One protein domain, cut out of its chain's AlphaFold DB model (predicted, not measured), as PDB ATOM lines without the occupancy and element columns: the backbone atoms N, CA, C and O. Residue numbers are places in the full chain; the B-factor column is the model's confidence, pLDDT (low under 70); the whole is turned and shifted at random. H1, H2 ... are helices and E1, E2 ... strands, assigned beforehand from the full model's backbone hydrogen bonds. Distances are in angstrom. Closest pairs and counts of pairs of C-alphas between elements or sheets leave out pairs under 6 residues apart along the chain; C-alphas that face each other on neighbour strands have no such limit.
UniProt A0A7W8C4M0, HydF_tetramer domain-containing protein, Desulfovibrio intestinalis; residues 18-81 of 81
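Overview. This is residues 18 to 81 of the 81 residues of the protein "HydF_tetramer domain-containing protein" of Desulfovibrio intestinalis (UniProt A0A7W8C4M0). What shape? Helix H1 stands at one end, helices H3 and H4 touch at the other, and strand E1 and helix H2 lie between. How large? The printed part has 64 residues, mostly helix, ordered H1, E1, H2, H3, H4. It is only just loose, close to compact: radius of gyration of the C-alphas 12.9 A, spans 32, 25 and 23 A.

Arrangement. What touches H1? H1, residues 27 to 39, touches no helix. What touches H4? H4, residues 72 to 79, touches H3, residues 58 to 62; closest are the C-alphas of Pro 59 and Ala 78, 6.0 A apart. In H4, 3 of 4 O i to N i+4 pairs are within hydrogen-bond range.

Along the chain. Where does H1 begin? C-alpha 27 is at (326.850, 103.679, 373.477). And the rest? E1 is residues 44 to 46, H2 residues 47 to 54, and C-alpha 79 of H4 is at (324.800, 74.301, 381.252).

Size, cuts and confidence. Any cut? The printed part has none. Where is pLDDT low? Residues 68 to 81 are under 70.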
ATOM      1  N   VAL A  18     332.220  88.787 366.108       90.06
ATOM      2  CA  VAL A  18     332.824  88.987 367.428       90.06
ATOM      3  C   VAL A  18     333.300  90.433 367.537       90.06
ATOM      4  O   VAL A  18     334.285  90.825 366.917       90.06
ATOM      5  N   HIS A  19     332.597  91.239 368.329       90.56
ATOM      6  CA  HIS A  19     332.922  92.647 368.541       90.56
ATOM      7  C   HIS A  19     333.882  92.845 369.730       90.56
ATOM      8  O   HIS A  19     333.867  92.105 370.716       90.56
ATOM      9  N   CYS A  20     334.705  93.893 369.685       90.56
ATOM     10  CA  CYS A  20     335.536  94.269 370.829       90.56
ATOM     11  C   CYS A  20     334.703  94.870 371.982       90.56
ATOM     12  O   CYS A  20     333.498  95.093 371.861       90.56
ATOM     13  N   GLY A  21     335.348  95.197 373.106       88.19
ATOM     14  CA  GLY A  21     334.682  95.847 374.247       88.19
ATOM     15  C   GLY A  21     334.166  97.270 373.980       88.19
ATOM     16  O   GLY A  21     333.448  97.818 374.806       88.19
ATOM     17  N   GLY A  22     334.510  97.882 372.840       90.56
ATOM     18  CA  GLY A  22     333.987  99.193 372.443       90.56
ATOM     19  C   GLY A  22     334.500 100.376 373.270       90.56
ATOM     20  O   GLY A  22     333.825 101.395 373.328       90.56
ATOM     21  N   CYS A  23     335.690 100.277 373.873       89.88
ATOM     22  CA  CYS A  23     336.262 101.299 374.768       89.88
ATOM     23  C   CYS A  23     336.418 102.707 374.160       89.88
ATOM     24  O   CYS A  23     336.575 103.676 374.892       89.88
ATOM     25  N   VAL A  24     336.380 102.817 372.832       90.69
ATOM     26  CA  VAL A  24     336.594 104.059 372.070       90.69
ATOM     27  C   VAL A  24     335.377 104.487 371.241       90.69
ATOM     28  O   VAL A  24     335.459 105.473 370.511       90.69
ATOM     29  N   ILE A  25     334.253 103.763 371.329       90.38
ATOM     30  CA  ILE A  25     332.993 104.116 370.655       90.38
ATOM     31  C   ILE A  25     331.919 104.471 371.681       90.38
ATOM     32  O   ILE A  25     331.930 104.002 372.818       90.38
ATOM     33  N   THR A  26     330.959 105.299 371.284       92.19
ATOM     34  CA  THR A  26     329.843 105.672 372.156       92.19
ATOM     35  C   THR A  26     328.827 104.538 372.278       92.19
ATOM     36  O   THR A  26     328.707 103.673 371.405       92.19
ATOM     37  N   ARG A  27     327.998 104.589 373.329       92.12
ATOM     38  CA  ARG A  27     326.850 103.679 373.477       92.12
ATOM     39  C   ARG A  27     325.931 103.716 372.253       92.12
ATOM     40  O   ARG A  27     325.482 102.668 371.809       92.12
ATOM     41  N   GLY A  28     325.670 104.901 371.695       93.31
ATOM     42  CA  GLY A  28     324.826 105.050 370.506       93.31
ATOM     43  C   GLY A  28     325.380 104.291 369.300       93.31
ATOM     44  O   GLY A  28     324.646 103.546 368.654       93.31
ATOM     45  N   GLN A  29     326.690 104.396 369.061       92.31
ATOM     46  CA  GLN A  29     327.373 103.662 367.992       92.31
ATOM     47  C   GLN A  29     327.323 102.146 368.213       92.31
ATOM     48  O   GLN A  29     327.030 101.404 367.279       92.31
ATOM     49  N   MET A  30     327.544 101.682 369.446       91.81
ATOM     50  CA  MET A  30     327.428 100.259 369.783       91.81
ATOM     51  C   MET A  30     326.013  99.723 369.520       91.81
ATOM     52  O   MET A  30     325.850  98.681 368.890       91.81
ATOM     53  N   MET A  31     324.980 100.445 369.964       92.69
ATOM     54  CA  MET A  31     323.586 100.035 369.763       92.69
ATOM     55  C   MET A  31     323.193 100.049 368.282       92.69
ATOM     56  O   MET A  31     322.462  99.166 367.842       92.69
ATOM     57  N   ALA A  32     323.685 101.015 367.499       92.44
ATOM     58  CA  ALA A  32     323.461 101.057 366.055       92.44
ATOM     59  C   ALA A  32     324.046  99.819 365.355       92.44
ATOM     60  O   ALA A  32     323.363  99.201 364.543       92.44
ATOM     61  N   ARG A  33     325.261  99.401 365.735       91.44
ATOM     62  CA  ARG A  33     325.889  98.169 365.230       91.44
ATOM     63  C   ARG A  33     325.101  96.925 365.628       91.44
ATOM     64  O   ARG A  33     324.792  96.114 364.767       91.44
ATOM     65  N   GLN A  34     324.702  96.801 366.895       91.00
ATOM     66  CA  GLN A  34     323.869  95.677 367.352       91.00
ATOM     67  C   GLN A  34     322.580  95.545 366.536       91.00
ATOM     68  O   GLN A  34     322.255  94.455 366.081       91.00
ATOM     69  N   ARG A  35     321.882  96.661 366.296       92.00
ATOM     70  CA  ARG A  35     320.663  96.676 365.474       92.00
ATOM     71  C   ARG A  35     320.938  96.314 364.022       92.00
ATOM     72  O   ARG A  35     320.166  95.573 363.434       92.00
ATOM     73  N   ALA A  36     322.021  96.823 363.441       91.38
ATOM     74  CA  ALA A  36     322.395  96.483 362.074       91.38
ATOM     75  C   ALA A  36     322.716  94.990 361.917       91.38
ATOM     76  O   ALA A  36     322.330  94.398 360.915       91.38
ATOM     77  N   ALA A  37     323.375  94.377 362.906       90.06
ATOM     78  CA  ALA A  37     323.643  92.939 362.916       90.06
ATOM     79  C   ALA A  37     322.338  92.138 362.976       90.06
ATOM     80  O   ALA A  37     322.142  91.225 362.179       90.06
ATOM     81  N   ASP A  38     321.427  92.535 363.867       89.25
ATOM     82  CA  ASP A  38     320.118  91.899 364.036       89.25
ATOM     83  C   ASP A  38     319.261  91.993 362.762       89.25
ATOM     84  O   ASP A  38     318.759  90.983 362.276       89.25
ATOM     85  N   MET A  39     319.187  93.178 362.139       90.88
ATOM     86  CA  MET A  39     318.481  93.377 360.864       90.88
ATOM     87  C   MET A  39     319.084  92.564 359.714       90.88
ATOM     88  O   MET A  39     318.353  92.103 358.841       90.88
ATOM     89  N   ALA A  40     320.403  92.380 359.709       89.44
ATOM     90  CA  ALA A  40     321.091  91.533 358.742       89.44
ATOM     91  C   ALA A  40     320.993  90.034 359.083       89.44
ATOM     92  O   ALA A  40     321.545  89.215 358.359       89.44
ATOM     93  N   GLY A  41     320.345  89.648 360.189       88.44
ATOM     94  CA  GLY A  41     320.286  88.256 360.639       88.44
ATOM     95  C   GLY A  41     321.644  87.685 361.057       88.44
ATOM     96  O   GLY A  41     321.813  86.468 361.097       88.44
ATOM     97  N   CYS A  42     322.622  88.541 361.358       88.56
ATOM     98  CA  CYS A  42     323.973  88.145 361.724       88.56
ATOM     99  C   CYS A  42     324.109  88.068 363.257       88.56
ATOM    100  O   CYS A  42     324.034  89.097 363.936       88.56
ATOM    101  N   PRO A  43     324.331  86.878 363.847       88.75
ATOM    102  CA  PRO A  43     324.523  86.760 365.286       88.75
ATOM    103  C   PRO A  43     325.795  87.490 365.722       88.75
ATOM    104  O   PRO A  43     326.870  87.248 365.170       88.75
ATOM    105  N   MET A  44     325.695  88.332 366.751       89.31
ATOM    106  CA  MET A  44     326.836  89.067 367.293       89.31
ATOM    107  C   MET A  44     327.117  88.699 368.754       89.31
ATOM    108  O   MET A  44     326.212  88.600 369.580       89.31
ATOM    109  N   THR A  45     328.397  88.543 369.083       91.25
ATOM    110  CA  THR A  45     328.932  88.411 370.444       91.25
ATOM    111  C   THR A  45     330.064  89.421 370.665       91.25
ATOM    112  O   THR A  45     330.384  90.212 369.777       91.25
ATOM    113  N   ASN A  46     330.680  89.423 371.848       92.56
ATOM    114  CA  ASN A  46     331.861  90.233 372.132       92.56
ATOM    115  C   ASN A  46     333.012  89.410 372.728       92.56
ATOM    116  O   ASN A  46     332.803  88.287 373.187       92.56
ATOM    117  N   TYR A  47     334.218  89.986 372.748       93.75
ATOM    118  CA  TYR A  47     335.409  89.330 373.304       93.75
ATOM    119  C   TYR A  47     335.204  88.829 374.732       93.75
ATOM    120  O   TYR A  47     335.539  87.687 375.012       93.75
ATOM    121  N   GLY A  48     334.615  89.630 375.621       92.50
ATOM    122  CA  GLY A  48     334.411  89.231 377.015       92.50
ATOM    123  C   GLY A  48     333.517  87.997 377.149       92.50
ATOM    124  O   GLY A  48     333.867  87.057 377.860       92.50
ATOM    125  N   VAL A  49     332.398  87.962 376.421       91.25
ATOM    126  CA  VAL A  49     331.465  86.824 376.424       91.25
ATOM    127  C   VAL A  49     332.099  85.595 375.772       91.25
ATOM    128  O   VAL A  49     332.029  84.508 376.338       91.25
ATOM    129  N   ALA A  50     332.757  85.758 374.621       92.06
ATOM    130  CA  ALA A  50     333.404  84.659 373.906       92.06
ATOM    131  C   ALA A  50     334.556  84.039 374.713       92.06
ATOM    132  O   ALA A  50     334.619  82.821 374.854       92.06
ATOM    133  N   ILE A  51     335.426  84.864 375.301       93.69
ATOM    134  CA  ILE A  51     336.524  84.407 376.164       93.69
ATOM    135  C   ILE A  51     335.961  83.684 377.389       93.69
ATOM    136  O   ILE A  51     336.410  82.586 377.704       93.69
ATOM    137  N   SER A  52     334.943  84.253 378.041       92.69
ATOM    138  CA  SER A  52     334.320  83.631 379.217       92.69
ATOM    139  C   SER A  52     333.693  82.275 378.891       92.69
ATOM    140  O   SER A  52     333.740  81.369 379.724       92.69
ATOM    141  N   LEU A  53     333.114  82.128 377.693       91.00
ATOM    142  CA  LEU A  53     332.576  80.859 377.207       91.00
ATOM    143  C   LEU A  53     333.696  79.832 377.011       91.00
ATOM    144  O   LEU A  53     333.615  78.739 377.558       91.00
ATOM    145  N   VAL A  54     334.756  80.199 376.285       92.56
ATOM    146  CA  VAL A  54     335.897  79.308 375.992       92.56
ATOM    147  C   VAL A  54     336.634  78.889 377.266       92.56
ATOM    148  O   VAL A  54     337.098  77.760 377.367       92.56
ATOM    149  N   GLN A  55     336.716  79.773 378.259       95.00
ATOM    150  CA  GLN A  55     337.332  79.483 379.555       95.00
ATOM    151  C   GLN A  55     336.417  78.704 380.517       95.00
ATOM    152  O   GLN A  55     336.850  78.371 381.616       95.00
ATOM    153  N   GLY A  56     335.153  78.449 380.159       90.50
ATOM    154  CA  GLY A  56     334.191  77.746 381.019       90.50
ATOM    155  C   GLY A  56     333.693  78.555 382.225       90.50
ATOM    156  O   GLY A  56     333.035  78.012 383.107       90.50
ATOM    157  N   ILE A  57     333.973  79.862 382.285       92.69
ATOM    158  CA  ILE A  57     333.594  80.728 383.415       92.69
ATOM    159  C   ILE A  57     332.309  81.528 383.169       92.69
ATOM    160  O   ILE A  57     331.854  82.238 384.065       92.69
ATOM    161  N   LEU A  58     331.715  81.433 381.973       89.25
ATOM    162  CA  LEU A  58     330.521  82.197 381.608       89.25
ATOM    163  C   LEU A  58     329.331  82.001 382.573       89.25
ATOM    164  O   LEU A  58     328.763  83.026 382.952       89.25
ATOM    165  N   PRO A  59     328.969  80.780 383.035       87.12
ATOM    166  CA  PRO A  59     327.880  80.606 384.004       87.12
ATOM    167  C   PRO A  59     328.096  81.432 385.274       87.12
ATOM    168  O   PRO A  59     327.235  82.211 385.673       87.12
ATOM    169  N   ARG A  60     329.309  81.350 385.837       88.88
ATOM    170  CA  ARG A  60     329.701  82.072 387.054       88.88
ATOM    171  C   ARG A  60     329.595  83.587 386.884       88.88
ATOM    172  O   ARG A  60     329.236  84.288 387.824       88.88
ATOM    173  N   VAL A  61     329.943  84.107 385.706       88.69
ATOM    174  CA  VAL A  61     329.839  85.545 385.409       88.69
ATOM    175  C   VAL A  61     328.373  85.969 385.288       88.69
ATOM    176  O   VAL A  61     328.006  87.025 385.797       88.69
ATOM    177  N   LEU A  62     327.530  85.151 384.652       86.38
ATOM    178  CA  LEU A  62     326.101  85.434 384.479       86.38
ATOM    179  C   LEU A  62     325.306  85.351 385.791       86.38
ATOM    180  O   LEU A  62     324.312  86.061 385.936       86.38
ATOM    181  N   ASP A  63     325.752  84.554 386.761       87.00
ATOM    182  CA  ASP A  63     325.115  84.444 388.080       87.00
ATOM    183  C   ASP A  63     325.211  85.731 388.920       87.00
ATOM    184  O   ASP A  63     324.419  85.925 389.841       87.00
ATOM    185  N   LEU A  64     326.124  86.648 388.578       85.94
ATOM    186  CA  LEU A  64     326.223  87.967 389.219       85.94
ATOM    187  C   LEU A  64     325.118  88.933 388.773       85.94
ATOM    188  O   LEU A  64     324.874  89.940 389.439       85.94
ATOM    189  N   PHE A  65     324.463  88.657 387.645       84.88
ATOM    190  CA  PHE A  65     323.423  89.517 387.100       84.88
ATOM    191  C   PHE A  65     322.029  88.999 387.480       84.88
ATOM    192  O   PHE A  65     321.799  87.788 387.500       84.88
ATOM    193  N   PRO A  66     321.056  89.894 387.744       81.25
ATOM    194  CA  PRO A  66     319.680  89.483 387.999       81.25
ATOM    195  C   PRO A  66     319.135  88.623 386.850       81.25
ATOM    196  O   PRO A  66     319.419  88.898 385.687       81.25
ATOM    197  N   LYS A  67     318.286  87.635 387.164       70.25
ATOM    198  CA  LYS A  67     317.654  86.716 386.190       70.25
ATOM    199  C   LYS A  67     317.170  87.353 384.869       70.25
ATOM    200  O   LYS A  67     317.423  86.744 383.837       70.25
ATOM    201  N   PRO A  68     316.535  88.545 384.825       63.28
ATOM    202  CA  PRO A  68     316.144  89.167 383.549       63.28
ATOM    203  C   PRO A  68     317.313  89.541 382.617       63.28
ATOM    204  O   PRO A  68     317.094  89.745 381.427       63.28
ATOM    205  N   PHE A  69     318.544  89.618 383.126       62.44
ATOM    206  CA  PHE A  69     319.760  89.905 382.356       62.44
ATOM    207  C   PHE A  69     320.566  88.646 382.012       62.44
ATOM    208  O   PHE A  69     321.522  88.716 381.237       62.44
ATOM    209  N   GLN A  70     320.179  87.485 382.547       63.44
ATOM    210  CA  GLN A  70     320.726  86.205 382.125       63.44
ATOM    211  C   GLN A  70     320.119  85.883 380.760       63.44
ATOM    212  O   GLN A  70     318.954  85.503 380.662       63.44
ATOM    213  N   CYS A  71     320.886  86.085 379.684       59.00
ATOM    214  CA  CYS A  71     320.455  85.684 378.349       59.00
ATOM    215  C   CYS A  71     320.131  84.184 378.386       59.00
ATOM    216  O   CYS A  71     321.038  83.353 378.467       59.00
ATOM    217  N   SER A  72     318.841  83.840 378.347       54.75
ATOM    218  CA  SER A  72     318.352  82.463 378.490       54.75
ATOM    219  C   SER A  72     319.015  81.522 377.485       54.75
ATOM    220  O   SER A  72     319.362  80.398 377.827       54.75
ATOM    221  N   ARG A  73     319.309  82.026 376.281       56.41
ATOM    222  CA  ARG A  73     320.000  81.299 375.210       56.41
ATOM    223  C   ARG A  73     321.462  80.963 375.534       56.41
ATOM    224  O   ARG A  73     321.920  79.891 375.163       56.41
ATOM    225  N   LEU A  74     322.182  81.843 376.236       57.88
ATOM    226  CA  LEU A  74     323.558  81.587 376.688       57.88
ATOM    227  C   LEU A  74     323.591  80.722 377.951       57.88
ATOM    228  O   LEU A  74     324.475  79.881 378.084       57.88
ATOM    229  N   HIS A  75     322.613  80.879 378.848       53.72
ATOM    230  CA  HIS A  75     322.512  80.079 380.074       53.72
ATOM    231  C   HIS A  75     322.229  78.605 379.786       53.72
ATOM    232  O   HIS A  75     322.770  77.736 380.461       53.72
ATOM    233  N   THR A  76     321.412  78.308 378.770       52.66
ATOM    234  CA  THR A  76     321.174  76.927 378.332       52.66
ATOM    235  C   THR A  76     322.434  76.319 377.720       52.66
ATOM    236  O   THR A  76     322.805  75.221 378.111       52.66
ATOM    237  N   LEU A  77     323.137  77.049 376.842       55.69
ATOM    238  CA  LEU A  77     324.378  76.576 376.212       55.69
ATOM    239  C   LEU A  77     325.504  76.335 377.226       55.69
ATOM    240  O   LEU A  77     326.249  75.369 377.098       55.69
ATOM    241  N   ALA A  78     325.609  77.186 378.249       55.25
ATOM    242  CA  ALA A  78     326.651  77.091 379.266       55.25
ATOM    243  C   ALA A  78     326.383  76.012 380.339       55.25
ATOM    244  O   ALA A  78     327.269  75.718 381.133       55.25
ATOM    245  N   LYS A  79     325.178  75.421 380.366       51.75
ATOM    246  CA  LYS A  79     324.800  74.301 381.252       51.75
ATOM    247  C   LYS A  79     324.863  72.924 380.586       51.75
ATOM    248  O   LYS A  79     324.730  71.925 381.278       51.75
ATOM    249  N   THR A  80     325.035  72.871 379.267       50.38
ATOM    250  CA  THR A  80     325.157  71.632 378.472       50.38
ATOM    251  C   THR A  80     326.605  71.160 378.275       50.38
ATOM    252  O   THR A  80     326.863  70.385 377.359       50.38
ATOM    253  N   GLY A  81     327.542  71.639 379.099       46.84
ATOM    254  CA  GLY A  81     328.929  71.161 379.145       46.84
ATOM    255  C   GLY A  81     329.122  70.101 380.217       46.84
ATOM    256  O   GLY A  81     328.626  70.341 381.339       46.84
TER     257      GLY A  81